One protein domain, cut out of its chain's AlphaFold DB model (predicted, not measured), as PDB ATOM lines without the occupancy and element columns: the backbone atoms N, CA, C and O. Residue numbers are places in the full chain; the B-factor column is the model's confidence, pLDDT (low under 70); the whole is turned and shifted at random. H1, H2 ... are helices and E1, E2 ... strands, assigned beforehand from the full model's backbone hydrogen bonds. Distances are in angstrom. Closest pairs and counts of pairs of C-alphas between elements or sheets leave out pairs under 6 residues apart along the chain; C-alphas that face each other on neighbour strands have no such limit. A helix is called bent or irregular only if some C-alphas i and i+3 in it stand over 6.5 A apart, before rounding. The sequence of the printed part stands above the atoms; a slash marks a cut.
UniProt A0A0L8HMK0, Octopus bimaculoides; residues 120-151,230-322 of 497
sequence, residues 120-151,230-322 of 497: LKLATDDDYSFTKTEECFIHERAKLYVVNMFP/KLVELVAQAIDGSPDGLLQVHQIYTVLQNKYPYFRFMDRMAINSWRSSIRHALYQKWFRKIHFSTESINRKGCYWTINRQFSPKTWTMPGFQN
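Overview. This is residues 120 to 151 and 230 to 322 of the 497 residues of a protein of Octopus bimaculoides (UniProt A0A0L8HMK0). A small two-stranded ribbon, E1 and E2, packs through E2 on H3, one of three helices, H3, H4 and H6, that cross one another steeply. The longest helix, H2, packs on H4 with residues 142 to 146, H7 sits in the loop that joins the two strands, and an unnamed tail, residues 307 to 322, closes the printed part. The printed part has 125 residues with seven named helices and two named strands, in the order H1 H2 H3 H4 H5 H6 E1 H7 E2; the sheet E1 - E2 is antiparallel and the class is mostly helix. The whole is compact, with a radius of gyration of the C-alphas of 14.5 A and spans of 41 by 37 by 23 A.

Along the chain. Find C-alpha 287 at (336.756, 424.034, 635.335); from there E1 runs to residue 290, 9.7 A. E2, residues 303 to 306, covers 10.6 A and ends at (334.077, 424.061, 638.874). H7, residues 295 to 298, 4.9 A, lies between them. Then look at H3, residues 231 to 240, 14.1 A; H4, residues 249 to 259, 15.5 A; H5, residues 262 to 265, 5.4 A; and H6, residues 268 to 282, 22.4 A. H6 is neither bent nor irregular, but only just: C-alphas 269 and 272 are 6.1 A apart. H1, residues 120 to 123, 5.1 A, begins at (335.722, 430.013, 652.087), and H2, residues 132 to 147, runs 22.9 A.

Arrangement. Begin at the sheet, where N 288 and O 305 are 2.9 A apart and N 290 and O 303 are 2.8 A apart, within hydrogen-bond range. Residues 247 to 248 pair antiparallel with residues 303 to 304 of E2. The closest C-alphas of H3 and E2, Ile 239 and Thr 305, are 6.4 A apart. H3 touches H4 about perpendicular, at 84 degrees, closest at C-alphas 238 and 252, 6.5 A. With residues 277 to 282 alone, H6 touches H3 at a steep tilt of 66 degrees, the same way; C-alphas 232 and 281 come closest, 5.3 A. H4 is the hub, touching four helices. It touches H2 at a shallow tilt of 29 degrees, the same way, closest at C-alphas 146 and 255, 5.5 A. H5 and H4 touch only at the corner, closest at C-alphas 264 and 257, 5.1 A. H1 touches no helix. Every O i to N i+4 pair is within hydrogen-bond range in H2, H3 and H4, and 9 of 11 are in H6; H1, H5 and H7 are too short for such a pair.

Size, cuts and confidence. The two C-alphas farthest apart, Asp 126 and Asp 267, are 42.4 A apart. Residues 152 to 229 are not printed; C-alphas 151 and 230 are 17.9 A apart across the cut. Of the links that are printed whole, none is long. Confidence is low, under 70, at residues 319 to 322.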
ATOM      1  N   LEU A 120     335.421 428.585 652.257       90.62
ATOM      2  CA  LEU A 120     335.722 430.013 652.087       90.62
ATOM      3  C   LEU A 120     336.803 430.247 651.023       90.62
ATOM      4  O   LEU A 120     336.604 431.076 650.138       90.62
ATOM      5  N   LYS A 121     337.892 429.469 651.047       92.06
ATOM      6  CA  LYS A 121     338.944 429.533 650.018       92.06
ATOM      7  C   LYS A 121     338.393 429.222 648.623       92.06
ATOM      8  O   LYS A 121     338.656 429.950 647.676       92.06
ATOM      9  N   LEU A 122     337.554 428.194 648.488       89.31
ATOM     10  CA  LEU A 122     336.916 427.837 647.210       89.31
ATOM     11  C   LEU A 122     335.904 428.875 646.689       89.31
ATOM     12  O   LEU A 122     335.597 428.854 645.487       89.31
ATOM     13  N   ALA A 123     335.371 429.725 647.573       86.62
ATOM     14  CA  ALA A 123     334.455 430.818 647.251       86.62
ATOM     15  C   ALA A 123     335.181 432.115 646.852       86.62
ATOM     16  O   ALA A 123     334.619 432.894 646.086       86.62
ATOM     17  N   THR A 124     336.420 432.330 647.310       84.62
ATOM     18  CA  THR A 124     337.311 433.344 646.730       84.62
ATOM     19  C   THR A 124     337.834 432.896 645.362       84.62
ATOM     20  O   THR A 124     338.228 431.742 645.173       84.62
ATOM     21  N   ASP A 125     337.854 433.825 644.405       71.50
ATOM     22  CA  ASP A 125     338.452 433.628 643.075       71.50
ATOM     23  C   ASP A 125     339.960 433.974 643.037       71.50
ATOM     24  O   ASP A 125     340.610 433.770 642.011       71.50
ATOM     25  N   ASP A 126     340.510 434.481 644.146       76.81
ATOM     26  CA  ASP A 126     341.931 434.795 644.331       76.81
ATOM     27  C   ASP A 126     342.827 433.540 644.407       76.81
ATOM     28  O   ASP A 126     342.358 432.415 644.593       76.81
ATOM     29  N   ASP A 127     344.146 433.732 644.304       78.31
ATOM     30  CA  ASP A 127     345.137 432.656 644.440       78.31
ATOM     31  C   ASP A 127     345.346 432.278 645.921       78.31
ATOM     32  O   ASP A 127     346.081 432.932 646.665       78.31
ATOM     33  N   TYR A 128     344.655 431.226 646.365       87.00
ATOM     34  CA  TYR A 128     344.743 430.683 647.722       87.00
ATOM     35  C   TYR A 128     345.590 429.406 647.785       87.00
ATOM     36  O   TYR A 128     345.628 428.590 646.867       87.00
ATOM     37  N   SER A 129     346.189 429.167 648.953       89.50
ATOM     38  CA  SER A 129     346.838 427.896 649.283       89.50
ATOM     39  C   SER A 129     346.080 427.143 650.377       89.50
ATOM     40  O   SER A 129     345.519 427.724 651.317       89.50
ATOM     41  N   PHE A 130     346.069 425.818 650.259       92.88
ATOM     42  CA  PHE A 130     345.642 424.939 651.336       92.88
ATOM     43  C   PHE A 130     346.828 424.602 652.245       92.88
ATOM     44  O   PHE A 130     347.976 424.472 651.820       92.88
ATOM     45  N   THR A 131     346.538 424.469 653.530       94.06
ATOM     46  CA  THR A 131     347.445 423.898 654.520       94.06
ATOM     47  C   THR A 131     347.494 422.380 654.352       94.06
ATOM     48  O   THR A 131     346.545 421.750 653.889       94.06
ATOM     49  N   LYS A 132     348.591 421.756 654.785       92.94
ATOM     50  CA  LYS A 132     348.777 420.299 654.693       92.94
ATOM     51  C   LYS A 132     347.659 419.486 655.372       92.94
ATOM     52  O   LYS A 132     347.389 418.364 654.956       92.94
ATOM     53  N   THR A 133     347.009 420.033 656.400       92.81
ATOM     54  CA  THR A 133     345.847 419.422 657.064       92.81
ATOM     55  C   THR A 133     344.595 419.485 656.188       92.81
ATOM     56  O   THR A 133     343.977 418.445 655.967       92.81
ATOM     57  N   GLU A 134     344.266 420.650 655.615       94.12
ATOM     58  CA  GLU A 134     343.174 420.801 654.637       94.12
ATOM     59  C   GLU A 134     343.373 419.878 653.418       94.12
ATOM     60  O   GLU A 134     342.449 419.178 653.014       94.12
ATOM     61  N   GLU A 135     344.588 419.804 652.867       94.12
ATOM     62  CA  GLU A 135     344.901 418.966 651.697       94.12
ATOM     63  C   GLU A 135     344.711 417.467 651.963       94.12
ATOM     64  O   GLU A 135     344.161 416.749 651.121       94.12
ATOM     65  N   CYS A 136     345.130 416.988 653.139       92.94
ATOM     66  CA  CYS A 136     344.865 415.621 653.581       92.94
ATOM     67  C   CYS A 136     343.362 415.378 653.786       92.94
ATOM     68  O   CYS A 136     342.846 414.362 653.324       92.94
ATOM     69  N   PHE A 137     342.650 416.310 654.423       93.94
ATOM     70  CA  PHE A 137     341.210 416.204 654.682       93.94
ATOM     71  C   PHE A 137     340.397 416.105 653.380       93.94
ATOM     72  O   PHE A 137     339.563 415.206 653.246       93.94
ATOM     73  N   ILE A 138     340.716 416.943 652.385       94.50
ATOM     74  CA  ILE A 138     340.147 416.869 651.030       94.50
ATOM     75  C   ILE A 138     340.493 415.523 650.380       94.50
ATOM     76  O   ILE A 138     339.614 414.878 649.808       94.50
ATOM     77  N   HIS A 139     341.747 415.055 650.470       94.19
ATOM     78  CA  HIS A 139     342.151 413.791 649.842       94.19
ATOM     79  C   HIS A 139     341.377 412.588 650.400       94.19
ATOM     80  O   HIS A 139     340.898 411.764 649.620       94.19
ATOM     81  N   GLU A 140     341.216 412.490 651.723       93.50
ATOM     82  CA  GLU A 140     340.489 411.381 652.350       93.50
ATOM     83  C   GLU A 140     338.974 411.465 652.107       93.50
ATOM     84  O   GLU A 140     338.373 410.469 651.693       93.50
ATOM     85  N   ARG A 141     338.346 412.645 652.242       94.25
ATOM     86  CA  ARG A 141     336.912 412.811 651.925       94.25
ATOM     87  C   ARG A 141     336.624 412.525 650.447       94.25
ATOM     88  O   ARG A 141     335.649 411.837 650.141       94.25
ATOM     89  N   ALA A 142     337.509 412.932 649.536       94.94
ATOM     90  CA  ALA A 142     337.400 412.603 648.118       94.94
ATOM     91  C   ALA A 142     337.580 411.096 647.827       94.94
ATOM     92  O   ALA A 142     336.923 410.586 646.923       94.94
ATOM     93  N   LYS A 143     338.409 410.344 648.574       93.69
ATOM     94  CA  LYS A 143     338.442 408.866 648.460       93.69
ATOM     95  C   LYS A 143     337.119 408.242 648.897       93.69
ATOM     96  O   LYS A 143     336.561 407.446 648.147       93.69
ATOM     97  N   LEU A 144     336.624 408.611 650.082       94.06
ATOM     98  CA  LEU A 144     335.390 408.057 650.652       94.06
ATOM     99  C   LEU A 144     334.191 408.299 649.726       94.06
ATOM    100  O   LEU A 144     333.415 407.384 649.475       94.06
ATOM    101  N   TYR A 145     334.092 409.493 649.140       95.12
ATOM    102  CA  TYR A 145     333.087 409.820 648.126       95.12
ATOM    103  C   TYR A 145     333.131 408.903 646.892       95.12
ATOM    104  O   TYR A 145     332.089 408.479 646.397       95.12
ATOM    105  N   VAL A 146     334.329 408.573 646.401       94.31
ATOM    106  CA  VAL A 146     334.511 407.719 645.216       94.31
ATOM    107  C   VAL A 146     334.155 406.257 645.517       94.31
ATOM    108  O   VAL A 146     333.538 405.598 644.679       94.31
ATOM    109  N   VAL A 147     334.526 405.756 646.702       92.00
ATOM    110  CA  VAL A 147     334.204 404.389 647.158       92.00
ATOM    111  C   VAL A 147     332.708 404.244 647.458       92.00
ATOM    112  O   VAL A 147     332.120 403.227 647.118       92.00
ATOM    113  N   ASN A 148     332.054 405.280 647.986       92.94
ATOM    114  CA  ASN A 148     330.620 405.273 648.300       92.94
ATOM    115  C   ASN A 148     329.718 405.689 647.112       92.94
ATOM    116  O   ASN A 148     328.564 406.066 647.313       92.94
ATOM    117  N   MET A 149     330.227 405.656 645.874       93.94
ATOM    118  CA  MET A 149     329.469 406.007 644.667       93.94
ATOM    119  C   MET A 149     328.756 404.778 644.086       93.94
ATOM    120  O   MET A 149     329.418 403.839 643.646       93.94
ATOM    121  N   PHE A 150     327.425 404.789 644.028       91.75
ATOM    122  CA  PHE A 150     326.619 403.649 643.565       91.75
ATOM    123  C   PHE A 150     326.063 403.845 642.137       91.75
ATOM    124  O   PHE A 150     325.875 404.991 641.717       91.75
ATOM    125  N   PRO A 151     325.778 402.759 641.386       93.88
ATOM    126  CA  PRO A 151     325.111 402.839 640.084       93.88
ATOM    127  C   PRO A 151     323.725 403.497 640.162       93.88
ATOM    128  O   PRO A 151     322.873 403.068 640.938       93.88
ATOM    129  N   LYS A 230     326.003 415.445 628.352       93.12
ATOM    130  CA  LYS A 230     327.318 415.668 627.725       93.12
ATOM    131  C   LYS A 230     328.436 415.296 628.705       93.12
ATOM    132  O   LYS A 230     328.313 415.526 629.900       93.12
ATOM    133  N   LEU A 231     329.585 414.807 628.225       94.06
ATOM    134  CA  LEU A 231     330.706 414.444 629.119       94.06
ATOM    135  C   LEU A 231     331.149 415.603 630.037       94.06
ATOM    136  O   LEU A 231     331.520 415.362 631.176       94.06
ATOM    137  N   VAL A 232     331.063 416.850 629.563       94.69
ATOM    138  CA  VAL A 232     331.337 418.072 630.348       94.69
ATOM    139  C   VAL A 232     330.374 418.211 631.535       94.69
ATOM    140  O   VAL A 232     330.786 418.509 632.649       94.69
ATOM    141  N   GLU A 233     329.094 417.952 631.297       94.50
ATOM    142  CA  GLU A 233     328.015 418.004 632.284       94.50
ATOM    143  C   GLU A 233     328.145 416.862 633.301       94.50
ATOM    144  O   GLU A 233     328.039 417.096 634.501       94.50
ATOM    145  N   LEU A 234     328.494 415.653 632.847       95.88
ATOM    146  CA  LEU A 234     328.795 414.521 633.731       95.88
ATOM    147  C   LEU A 234     330.016 414.784 634.632       95.88
ATOM    148  O   LEU A 234     329.991 414.437 635.810       95.88
ATOM    149  N   VAL A 235     331.069 415.422 634.107       97.00
ATOM    150  CA  VAL A 235     332.237 415.843 634.905       97.00
ATOM    151  C   VAL A 235     331.844 416.903 635.935       97.00
ATOM    152  O   VAL A 235     332.261 416.799 637.086       97.00
ATOM    153  N   ALA A 236     331.008 417.877 635.566       95.94
ATOM    154  CA  ALA A 236     330.503 418.868 636.512       95.94
ATOM    155  C   ALA A 236     329.653 418.229 637.621       95.94
ATOM    156  O   ALA A 236     329.910 418.489 638.790       95.94
ATOM    157  N   GLN A 237     328.721 417.327 637.289       95.19
ATOM    158  CA  GLN A 237     327.942 416.576 638.286       95.19
ATOM    159  C   GLN A 237     328.827 415.740 639.230       95.19
ATOM    160  O   GLN A 237     328.523 415.637 640.417       95.19
ATOM    161  N   ALA A 238     329.905 415.137 638.715       96.88
ATOM    162  CA  ALA A 238     330.844 414.350 639.515       96.88
ATOM    163  C   ALA A 238     331.667 415.220 640.481       96.88
ATOM    164  O   ALA A 238     331.903 414.819 641.614       96.88
ATOM    165  N   ILE A 239     332.097 416.410 640.046       96.75
ATOM    166  CA  ILE A 239     332.846 417.358 640.883       96.75
ATOM    167  C   ILE A 239     331.924 418.026 641.914       96.75
ATOM    168  O   ILE A 239     332.274 418.072 643.088       96.75
ATOM    169  N   ASP A 240     330.746 418.503 641.512       94.44
ATOM    170  CA  ASP A 240     329.781 419.178 642.393       94.44
ATOM    171  C   ASP A 240     329.202 418.253 643.467       94.44
ATOM    172  O   ASP A 240     329.043 418.650 644.615       94.44
ATOM    173  N   GLY A 241     328.953 416.987 643.121       93.62
ATOM    174  CA  GLY A 241     328.534 415.986 644.096       93.62
ATOM    175  C   GLY A 241     329.621 415.604 645.108       93.62
ATOM    176  O   GLY A 241     329.303 414.888 646.057       93.62
ATOM    177  N   SER A 242     330.878 416.019 644.908       95.25
ATOM    178  CA  SER A 242     331.988 415.674 645.799       95.25
ATOM    179  C   SER A 242     332.012 416.558 647.060       95.25
ATOM    180  O   SER A 242     331.693 417.744 646.981       95.25
ATOM    181  N   PRO A 243     332.437 416.020 648.222       92.62
ATOM    182  CA  PRO A 243     332.305 416.653 649.545       92.62
ATOM    183  C   PRO A 243     332.943 418.042 649.721       92.62
ATOM    184  O   PRO A 243     332.628 418.728 650.696       92.62
ATOM    185  N   ASP A 244     333.848 418.423 648.819       93.38
ATOM    186  CA  ASP A 244     334.608 419.679 648.827       93.38
ATOM    187  C   ASP A 244     334.669 420.328 647.429       93.38
ATOM    188  O   ASP A 244     335.501 421.194 647.175       93.38
ATOM    189  N   GLY A 245     333.834 419.886 646.478       94.94
ATOM    190  CA  GLY A 245     333.854 420.393 645.099       94.94
ATOM    191  C   GLY A 245     335.182 420.168 644.355       94.94
ATOM    192  O   GLY A 245     335.505 420.937 643.449       94.94
ATOM    193  N   LEU A 246     335.977 419.167 644.750       95.50
ATOM    194  CA  LEU A 246     337.373 418.958 644.346       95.50
ATOM    195  C   LEU A 246     337.656 417.476 644.064       95.50
ATOM    196  O   LEU A 246     337.568 416.647 644.966       95.50
ATOM    197  N   LEU A 247     338.090 417.140 642.841       97.25
ATOM    198  CA  LEU A 247     338.500 415.772 642.476       97.25
ATOM    199  C   LEU A 247     339.760 415.722 641.600       97.25
ATOM    200  O   LEU A 247     339.971 416.560 640.724       97.25
ATOM    201  N   GLN A 248     340.569 414.675 641.772       96.56
ATOM    202  CA  GLN A 248     341.629 414.294 640.833       96.56
ATOM    203  C   GLN A 248     341.039 413.612 639.586       96.56
ATOM    204  O   GLN A 248     340.014 412.932 639.645       96.56
ATOM    205  N   VAL A 249     341.740 413.697 638.449       96.56
ATOM    206  CA  VAL A 249     341.299 413.106 637.163       96.56
ATOM    207  C   VAL A 249     340.991 411.602 637.276       96.56
ATOM    208  O   VAL A 249     340.027 411.121 636.687       96.56
ATOM    209  N   HIS A 250     341.784 410.867 638.065       95.69
ATOM    210  CA  HIS A 250     341.541 409.456 638.379       95.69
ATOM    211  C   HIS A 250     340.190 409.242 639.078       95.69
ATOM    212  O   HIS A 250     339.394 408.416 638.640       95.69
ATOM    213  N   GLN A 251     339.913 410.024 640.124       96.62
ATOM    214  CA  GLN A 251     338.673 409.939 640.899       96.62
ATOM    215  C   GLN A 251     337.448 410.235 640.024       96.62
ATOM    216  O   GLN A 251     336.444 409.542 640.139       96.62
ATOM    217  N   ILE A 252     337.553 411.186 639.086       97.62
ATOM    218  CA  ILE A 252     336.490 411.492 638.114       97.62
ATOM    219  C   ILE A 252     336.215 410.297 637.186       97.62
ATOM    220  O   ILE A 252     335.051 409.994 636.927       97.62
ATOM    221  N   TYR A 253     337.244 409.577 636.709       96.62
ATOM    222  CA  TYR A 253     337.016 408.340 635.948       96.62
ATOM    223  C   TYR A 253     336.225 407.323 636.780       96.62
ATOM    224  O   TYR A 253     335.244 406.773 636.289       96.62
ATOM    225  N   THR A 254     336.627 407.095 638.033       96.44
ATOM    226  CA  THR A 254     336.003 406.102 638.917       96.44
ATOM    227  C   THR A 254     334.569 406.470 639.290       96.44
ATOM    228  O   THR A 254     333.688 405.622 639.176       96.44
ATOM    229  N   VAL A 255     334.298 407.730 639.652       97.06
ATOM    230  CA  VAL A 255     332.934 408.217 639.933       97.06
ATOM    231  C   VAL A 255     332.029 407.971 638.732       97.06
ATOM    232  O   VAL A 255     330.957 407.397 638.893       97.06
ATOM    233  N   LEU A 256     332.474 408.300 637.515       96.94
ATOM    234  CA  LEU A 256     331.691 408.042 636.304       96.94
ATOM    235  C   LEU A 256     331.539 406.546 635.995       96.94
ATOM    236  O   LEU A 256     330.486 406.144 635.514       96.94
ATOM    237  N   GLN A 257     332.541 405.716 636.293       95.50
ATOM    238  CA  GLN A 257     332.492 404.261 636.105       95.50
ATOM    239  C   GLN A 257     331.659 403.510 637.152       95.50
ATOM    240  O   GLN A 257     331.271 402.375 636.883       95.50
ATOM    241  N   ASN A 258     331.403 404.110 638.314       95.38
ATOM    242  CA  ASN A 258     330.549 403.531 639.352       95.38
ATOM    243  C   ASN A 258     329.117 404.059 639.230       95.38
ATOM    244  O   ASN A 258     328.183 403.268 639.220       95.38
ATOM    245  N   LYS A 259     328.954 405.372 639.024       95.50
ATOM    246  CA  LYS A 259     327.660 406.025 638.793       95.50
ATOM    247  C   LYS A 259     326.992 405.563 637.491       95.50
ATOM    248  O   LYS A 259     325.788 405.318 637.468       95.50
ATOM    249  N   TYR A 260     327.783 405.409 636.424       95.12
ATOM    250  CA  TYR A 260     327.336 404.975 635.097       95.12
ATOM    251  C   TYR A 260     328.195 403.797 634.595       95.12
ATOM    252  O   TYR A 260     329.116 403.994 633.788       95.12
ATOM    253  N   PRO A 261     327.910 402.550 635.023       94.12
ATOM    254  CA  PRO A 261     328.766 401.396 634.730       94.12
ATOM    255  C   PRO A 261     329.002 401.122 633.240       94.12
ATOM    256  O   PRO A 261     329.994 400.481 632.900       94.12
ATOM    257  N   TYR A 262     328.180 401.678 632.339       93.88
ATOM    258  CA  TYR A 262     328.461 401.758 630.900       93.88
ATOM    259  C   TYR A 262     329.940 402.075 630.608       93.88
ATOM    260  O   TYR A 262     330.599 401.325 629.892       93.88
ATOM    261  N   PHE A 263     330.519 403.111 631.234       93.62
ATOM    262  CA  PHE A 263     331.916 403.513 631.003       93.62
ATOM    263  C   PHE A 263     332.965 402.500 631.502       93.62
ATOM    264  O   PHE A 263     334.121 402.561 631.068       93.62
ATOM    265  N   ARG A 264     332.590 401.568 632.392       92.50
ATOM    266  CA  ARG A 264     333.440 400.463 632.873       92.50
ATOM    267  C   ARG A 264     333.428 399.270 631.912       92.50
ATOM    268  O   ARG A 264     334.479 398.659 631.726       92.50
ATOM    269  N   PHE A 265     332.288 398.987 631.277       91.44
ATOM    270  CA  PHE A 265     332.089 397.815 630.411       91.44
ATOM    271  C   PHE A 265     332.134 398.098 628.898       91.44
ATOM    272  O   PHE A 265     332.047 397.158 628.111       91.44
ATOM    273  N   MET A 266     332.331 399.352 628.466       90.12
ATOM    274  CA  MET A 266     332.700 399.654 627.072       90.12
ATOM    275  C   MET A 266     333.934 398.850 626.618       90.12
ATOM    276  O   MET A 266     334.859 398.618 627.401       90.12
ATOM    277  N   ASP A 267     333.999 398.530 625.322       86.00
ATOM    278  CA  ASP A 267     335.127 397.853 624.672       86.00
ATOM    279  C   ASP A 267     336.488 398.431 625.106       86.00
ATOM    280  O   ASP A 267     336.663 399.652 625.204       86.00
ATOM    281  N   ARG A 268     337.511 397.576 625.263       82.12
ATOM    282  CA  ARG A 268     338.857 397.988 625.721       82.12
ATOM    283  C   ARG A 268     339.445 399.169 624.922       82.12
ATOM    284  O   ARG A 268     340.114 400.028 625.492       82.12
ATOM    285  N   MET A 269     339.152 399.252 623.620       80.75
ATOM    286  CA  MET A 269     339.584 400.349 622.736       80.75
ATOM    287  C   MET A 269     338.820 401.668 622.973       80.75
ATOM    288  O   MET A 269     339.374 402.762 622.815       80.75
ATOM    289  N   ALA A 270     337.553 401.584 623.381       84.31
ATOM    290  CA  ALA A 270     336.716 402.735 623.698       84.31
ATOM    291  C   ALA A 270     337.068 403.355 625.063       84.31
ATOM    292  O   ALA A 270     336.984 404.576 625.205       84.31
ATOM    293  N   ILE A 271     337.542 402.555 626.030       87.56
ATOM    294  CA  ILE A 271     337.956 403.023 627.371       87.56
ATOM    295  C   ILE A 271     338.987 404.160 627.290       87.56
ATOM    296  O   ILE A 271     338.819 405.214 627.907       87.56
ATOM    297  N   ASN A 272     340.029 403.995 626.473       88.75
ATOM    298  CA  ASN A 272     341.042 405.037 626.280       88.75
ATOM    299  C   ASN A 272     340.485 406.274 625.556       88.75
ATOM    300  O   ASN A 272     340.932 407.394 625.813       88.75
ATOM    301  N   SER A 273     339.479 406.087 624.695       90.44
ATOM    302  CA  SER A 273     338.831 407.171 623.954       90.44
ATOM    303  C   SER A 273     337.983 408.058 624.873       90.44
ATOM    304  O   SER A 273     338.194 409.272 624.890       90.44
ATOM    305  N   TRP A 274     337.082 407.492 625.692       93.12
ATOM    306  CA  TRP A 274     336.245 408.305 626.589       93.12
ATOM    307  C   TRP A 274     337.071 408.983 627.687       93.12
ATOM    308  O   TRP A 274     336.871 410.169 627.949       93.12
ATOM    309  N   ARG A 275     338.081 408.300 628.249       95.12
ATOM    310  CA  ARG A 275     339.008 408.901 629.226       95.12
ATOM    311  C   ARG A 275     339.801 410.073 628.637       95.12
ATOM    312  O   ARG A 275     340.092 411.028 629.353       95.12
ATOM    313  N   SER A 276     340.126 410.040 627.342       94.69
ATOM    314  CA  SER A 276     340.735 411.184 626.646       94.69
ATOM    315  C   SER A 276     339.766 412.365 626.530       94.69
ATOM    316  O   SER A 276     340.132 413.495 626.849       94.69
ATOM    317  N   SER A 277     338.504 412.104 626.175       95.75
ATOM    318  CA  SER A 277     337.455 413.129 626.123       95.75
ATOM    319  C   SER A 277     337.162 413.764 627.489       95.75
ATOM    320  O   SER A 277     336.912 414.963 627.545       95.75
ATOM    321  N   ILE A 278     337.253 413.009 628.592       96.62
ATOM    322  CA  ILE A 278     337.149 413.549 629.962       96.62
ATOM    323  C   ILE A 278     338.300 414.515 630.269       96.62
ATOM    324  O   ILE A 278     338.054 415.617 630.752       96.62
ATOM    325  N   ARG A 279     339.549 414.164 629.927       96.88
ATOM    326  CA  ARG A 279     340.677 415.103 630.076       96.88
ATOM    327  C   ARG A 279     340.471 416.363 629.239       96.88
ATOM    328  O   ARG A 279     340.699 417.457 629.735       96.88
ATOM    329  N   HIS A 280     339.997 416.228 628.002       96.25
ATOM    330  CA  HIS A 280     339.707 417.381 627.147       96.25
ATOM    331  C   HIS A 280     338.553 418.252 627.681       96.25
ATOM    332  O   HIS A 280     338.611 419.471 627.544       96.25
ATOM    333  N   ALA A 281     337.549 417.660 628.338       95.06
ATOM    334  CA  ALA A 281     336.494 418.403 629.029       95.06
ATOM    335  C   ALA A 281     337.042 419.234 630.201       95.06
ATOM    336  O   ALA A 281     336.645 420.385 630.347       95.06
ATOM    337  N   LEU A 282     337.985 418.696 630.983       96.38
ATOM    338  CA  LEU A 282     338.606 419.408 632.111       96.38
ATOM    339  C   LEU A 282     339.412 420.647 631.688       96.38
ATOM    340  O   LEU A 282     339.448 421.621 632.427       96.38
ATOM    341  N   TYR A 283     339.993 420.666 630.484       94.62
ATOM    342  CA  TYR A 283     340.662 421.860 629.941       94.62
ATOM    343  C   TYR A 283     339.698 422.936 629.394       94.62
ATOM    344  O   TYR A 283     340.150 423.930 628.826       94.62
ATOM    345  N   GLN A 284     338.378 422.771 629.535       94.12
ATOM    346  CA  GLN A 284     337.409 423.822 629.205       94.12
ATOM    347  C   GLN A 284     337.268 424.819 630.361       94.12
ATOM    348  O   GLN A 284     337.303 424.434 631.525       94.12
ATOM    349  N   LYS A 285     336.992 426.090 630.034       92.81
ATOM    350  CA  LYS A 285     336.861 427.209 630.995       92.81
ATOM    351  C   LYS A 285     335.869 427.002 632.153       92.81
ATOM    352  O   LYS A 285     335.895 427.758 633.113       92.81
ATOM    353  N   TRP A 286     334.991 426.005 632.049       93.75
ATOM    354  CA  TRP A 286     334.038 425.596 633.082       93.75
ATOM    355  C   TRP A 286     334.704 424.980 634.324       93.75
ATOM    356  O   TRP A 286     334.055 424.854 635.358       93.75
ATOM    357  N   PHE A 287     335.982 424.603 634.235       94.81
ATOM    358  CA  PHE A 287     336.756 424.034 635.335       94.81
ATOM    359  C   PHE A 287     338.030 424.843 635.578       94.81
ATOM    360  O   PHE A 287     338.599 425.425 634.652       94.81
ATOM    361  N   ARG A 288     338.499 424.854 636.828       93.88
ATOM    362  CA  ARG A 288     339.812 425.385 637.213       93.88
ATOM    363  C   ARG A 288     340.652 424.297 637.883       93.88
ATOM    364  O   ARG A 288     340.127 423.420 638.572       93.88
ATOM    365  N   LYS A 289     341.956 424.328 637.614       94.50
ATOM    366  CA  LYS A 289     342.940 423.341 638.069       94.50
ATOM    367  C   LYS A 289     343.576 423.830 639.367       94.50
ATOM    368  O   LYS A 289     344.170 424.901 639.371       94.50
ATOM    369  N   ILE A 290     343.502 423.031 640.423       92.94
ATOM    370  CA  ILE A 290     344.070 423.353 641.733       92.94
ATOM    371  C   ILE A 290     345.326 422.510 641.970       92.94
ATOM    372  O   ILE A 290     345.326 421.285 641.804       92.94
ATOM    373  N   HIS A 291     346.406 423.187 642.351       91.44
ATOM    374  CA  HIS A 291     347.645 422.577 642.818       91.44
ATOM    375  C   HIS A 291     347.664 422.572 644.346       91.44
ATOM    376  O   HIS A 291     347.280 423.554 644.971       91.44
ATOM    377  N   PHE A 292     348.107 421.464 644.931       90.81
ATOM    378  CA  PHE A 292     348.378 421.370 646.364       90.81
ATOM    379  C   PHE A 292     349.877 421.621 646.609       90.81
ATOM    380  O   PHE A 292     350.674 421.649 645.668       90.81
ATOM    381  N   SER A 293     350.282 421.782 647.864       88.19
ATOM    382  CA  SER A 293     351.677 421.844 648.309       88.19
ATOM    383  C   SER A 293     352.206 420.451 648.686       88.19
ATOM    384  O   SER A 293     353.374 420.127 648.463       88.19
ATOM    385  N   THR A 294     351.341 419.572 649.204       88.25
ATOM    386  CA  THR A 294     351.727 418.238 649.683       88.25
ATOM    387  C   THR A 294     352.106 417.294 648.539       88.25
ATOM    388  O   THR A 294     351.268 416.648 647.903       88.25
ATOM    389  N   GLU A 295     353.416 417.151 648.340       84.06
ATOM    390  CA  GLU A 295     354.075 416.300 647.342       84.06
ATOM    391  C   GLU A 295     353.503 414.870 647.238       84.06
ATOM    392  O   GLU A 295     353.261 414.369 646.139       84.06
ATOM    393  N   SER A 296     353.210 414.202 648.361       83.56
ATOM    394  CA  SER A 296     352.659 412.834 648.355       83.56
ATOM    395  C   SER A 296     351.239 412.731 647.779       83.56
ATOM    396  O   SER A 296     350.848 411.660 647.307       83.56
ATOM    397  N   ILE A 297     350.477 413.829 647.781       82.69
ATOM    398  CA  ILE A 297     349.151 413.927 647.159       82.69
ATOM    399  C   ILE A 297     349.309 414.367 645.693       82.69
ATOM    400  O   ILE A 297     348.750 413.725 644.800       82.69
ATOM    401  N   ASN A 298     350.145 415.382 645.436       81.06
ATOM    402  CA  ASN A 298     350.466 415.899 644.095       81.06
ATOM    403  C   ASN A 298     350.997 414.832 643.130       81.06
ATOM    404  O   ASN A 298     350.660 414.867 641.946       81.06
ATOM    405  N   ARG A 299     351.778 413.853 643.611       79.50
ATOM    406  CA  ARG A 299     352.297 412.733 642.796       79.50
ATOM    407  C   ARG A 299     351.216 411.909 642.090       79.50
ATOM    408  O   ARG A 299     351.516 411.245 641.105       79.50
ATOM    409  N   LYS A 300     349.962 411.960 642.559       78.12
ATOM    410  CA  LYS A 300     348.801 411.300 641.927       78.12
ATOM    411  C   LYS A 300     348.076 412.191 640.903       78.12
ATOM    412  O   LYS A 300     347.153 411.732 640.234       78.12
ATOM    413  N   GLY A 301     348.499 413.448 640.765       88.50
ATOM    414  CA  GLY A 301     347.923 414.459 639.883       88.50
ATOM    415  C   GLY A 301     347.214 415.595 640.627       88.50
ATOM    416  O   GLY A 301     346.882 415.503 641.807       88.50
ATOM    417  N   CYS A 302     346.975 416.685 639.905       93.31
ATOM    418  CA  CYS A 302     346.304 417.882 640.415       93.31
ATOM    419  C   CYS A 302     344.785 417.676 640.568       93.31
ATOM    420  O   CYS A 302     344.195 416.810 639.909       93.31
ATOM    421  N   TYR A 303     344.158 418.519 641.388       95.88
ATOM    422  CA  TYR A 303     342.707 418.556 641.557       95.88
ATOM    423  C   TYR A 303     342.047 419.476 640.530       95.88
ATOM    424  O   TYR A 303     342.678 420.361 639.949       95.88
ATOM    425  N   TRP A 304     340.753 419.265 640.330       96.69
ATOM    426  CA  TRP A 304     339.887 420.079 639.492       96.69
ATOM    427  C   TRP A 304     338.626 420.441 640.266       96.69
ATOM    428  O   TRP A 304     338.064 419.601 640.972       96.69
ATOM    429  N   THR A 305     338.191 421.687 640.111       95.19
ATOM    430  CA  THR A 305     336.938 422.217 640.659       95.19
ATOM    431  C   THR A 305     336.184 422.993 639.579       95.19
ATOM    432  O   THR A 305     336.761 423.360 638.550       95.19
ATOM    433  N   ILE A 306     334.888 423.234 639.777       93.75
ATOM    434  CA  ILE A 306     334.077 424.061 638.874       93.75
ATOM    435  C   ILE A 306     334.563 425.516 638.954       93.75
ATOM    436  O   ILE A 306     334.905 426.028 640.024       93.75
ATOM    437  N   ASN A 307     334.616 426.200 637.811       91.81
ATOM    438  CA  ASN A 307     334.920 427.624 637.767       91.81
ATOM    439  C   ASN A 307     333.627 428.447 637.905       91.81
ATOM    440  O   ASN A 307     332.791 428.464 637.002       91.81
ATOM    441  N   ARG A 308     333.485 429.152 639.034       85.12
ATOM    442  CA  ARG A 308     332.309 429.973 639.365       85.12
ATOM    443  C   ARG A 308     332.176 431.229 638.492       85.12
ATOM    444  O   ARG A 308     331.090 431.787 638.408       85.12
ATOM    445  N   GLN A 309     333.223 431.622 637.768       84.12
ATOM    446  CA  GLN A 309     333.195 432.755 636.834       84.12
ATOM    447  C   GLN A 309     332.478 432.440 635.513       84.12
ATOM    448  O   GLN A 309     332.109 433.350 634.769       84.12
ATOM    449  N   PHE A 310     332.281 431.157 635.184       84.44
ATOM    450  CA  PHE A 310     331.754 430.744 633.886       84.44
ATOM    451  C   PHE A 310     330.589 429.757 634.032       84.44
ATOM    452  O   PHE A 310     330.786 428.577 634.314       84.44
ATOM    453  N   SER A 311     329.371 430.214 633.726       79.56
ATOM    454  CA  SER A 311     328.195 429.357 633.534       79.56
ATOM    455  C   SER A 311     327.867 429.155 632.036       79.56
ATOM    456  O   SER A 311     328.012 430.083 631.229       79.56
ATOM    457  N   PRO A 312     327.446 427.951 631.604       76.19
ATOM    458  CA  PRO A 312     326.988 427.711 630.241       76.19
ATOM    459  C   PRO A 312     325.602 428.320 630.015       76.19
ATOM    460  O   PRO A 312     324.682 428.104 630.794       76.19
ATOM    461  N   LYS A 313     325.400 428.990 628.873       74.38
ATOM    462  CA  LYS A 313     324.072 429.501 628.475       74.38
ATOM    463  C   LYS A 313     323.068 428.405 628.072       74.38
ATOM    464  O   LYS A 313     321.918 428.719 627.799       74.38
ATOM    465  N   THR A 314     323.508 427.151 627.946       73.88
ATOM    466  CA  THR A 314     322.739 426.050 627.328       73.88
ATOM    467  C   THR A 314     322.439 424.876 628.260       73.88
ATOM    468  O   THR A 314     321.752 423.948 627.844       73.88
ATOM    469  N   TRP A 315     322.959 424.890 629.490       77.25
ATOM    470  CA  TRP A 315     322.639 423.942 630.561       77.25
ATOM    471  C   TRP A 315     323.095 424.533 631.901       77.25
ATOM    472  O   TRP A 315     324.114 425.222 631.959       77.25
ATOM    473  N   THR A 316     322.344 424.280 632.972       79.06
ATOM    474  CA  THR A 316     322.636 424.832 634.301       79.06
ATOM    475  C   THR A 316     323.872 424.165 634.896       79.06
ATOM    476  O   THR A 316     323.877 422.953 635.107       79.06
ATOM    477  N   MET A 317     324.910 424.950 635.198       78.69
ATOM    478  CA  MET A 317     326.073 424.458 635.940       78.69
ATOM    479  C   MET A 317     325.657 424.128 637.387       78.69
ATOM    480  O   MET A 317     325.085 424.998 638.051       78.69
ATOM    481  N   PRO A 318     325.941 422.917 637.895       74.25
ATOM    482  CA  PRO A 318     325.790 422.600 639.311       74.25
ATOM    483  C   PRO A 318     326.608 423.546 640.210       74.25
ATOM    484  O   PRO A 318     327.548 424.201 639.754       74.25
ATOM    485  N   GLY A 319     326.211 423.684 641.475       60.31
ATOM    486  CA  GLY A 319     326.910 424.531 642.450       60.31
ATOM    487  C   GLY A 319     326.815 426.049 642.232       60.31
ATOM    488  O   GLY A 319     327.283 426.802 643.085       60.31
ATOM    489  N   PHE A 320     326.192 426.528 641.147       59.62
ATOM    490  CA  PHE A 320     326.054 427.959 640.808       59.62
ATOM    491  C   PHE A 320     324.947 428.692 641.603       59.62
ATOM    492  O   PHE A 320     324.485 429.758 641.199       59.62
ATOM    493  N   GLN A 321     324.475 428.122 642.717       50.97
ATOM    494  CA  GLN A 321     323.488 428.784 643.572       50.97
ATOM    495  C   GLN A 321     324.137 429.936 644.352       50.97
ATOM    496  O   GLN A 321     325.321 429.896 644.685       50.97
ATOM    497  N   ASN A 322     323.368 431.002 644.574       39.78
ATOM    498  CA  ASN A 322     323.907 432.310 644.931       39.78
ATOM    499  C   ASN A 322     324.372 432.341 646.401       39.78
ATOM    500  O   ASN A 322     323.549 432.444 647.308       39.78
TER     501      ASN A 322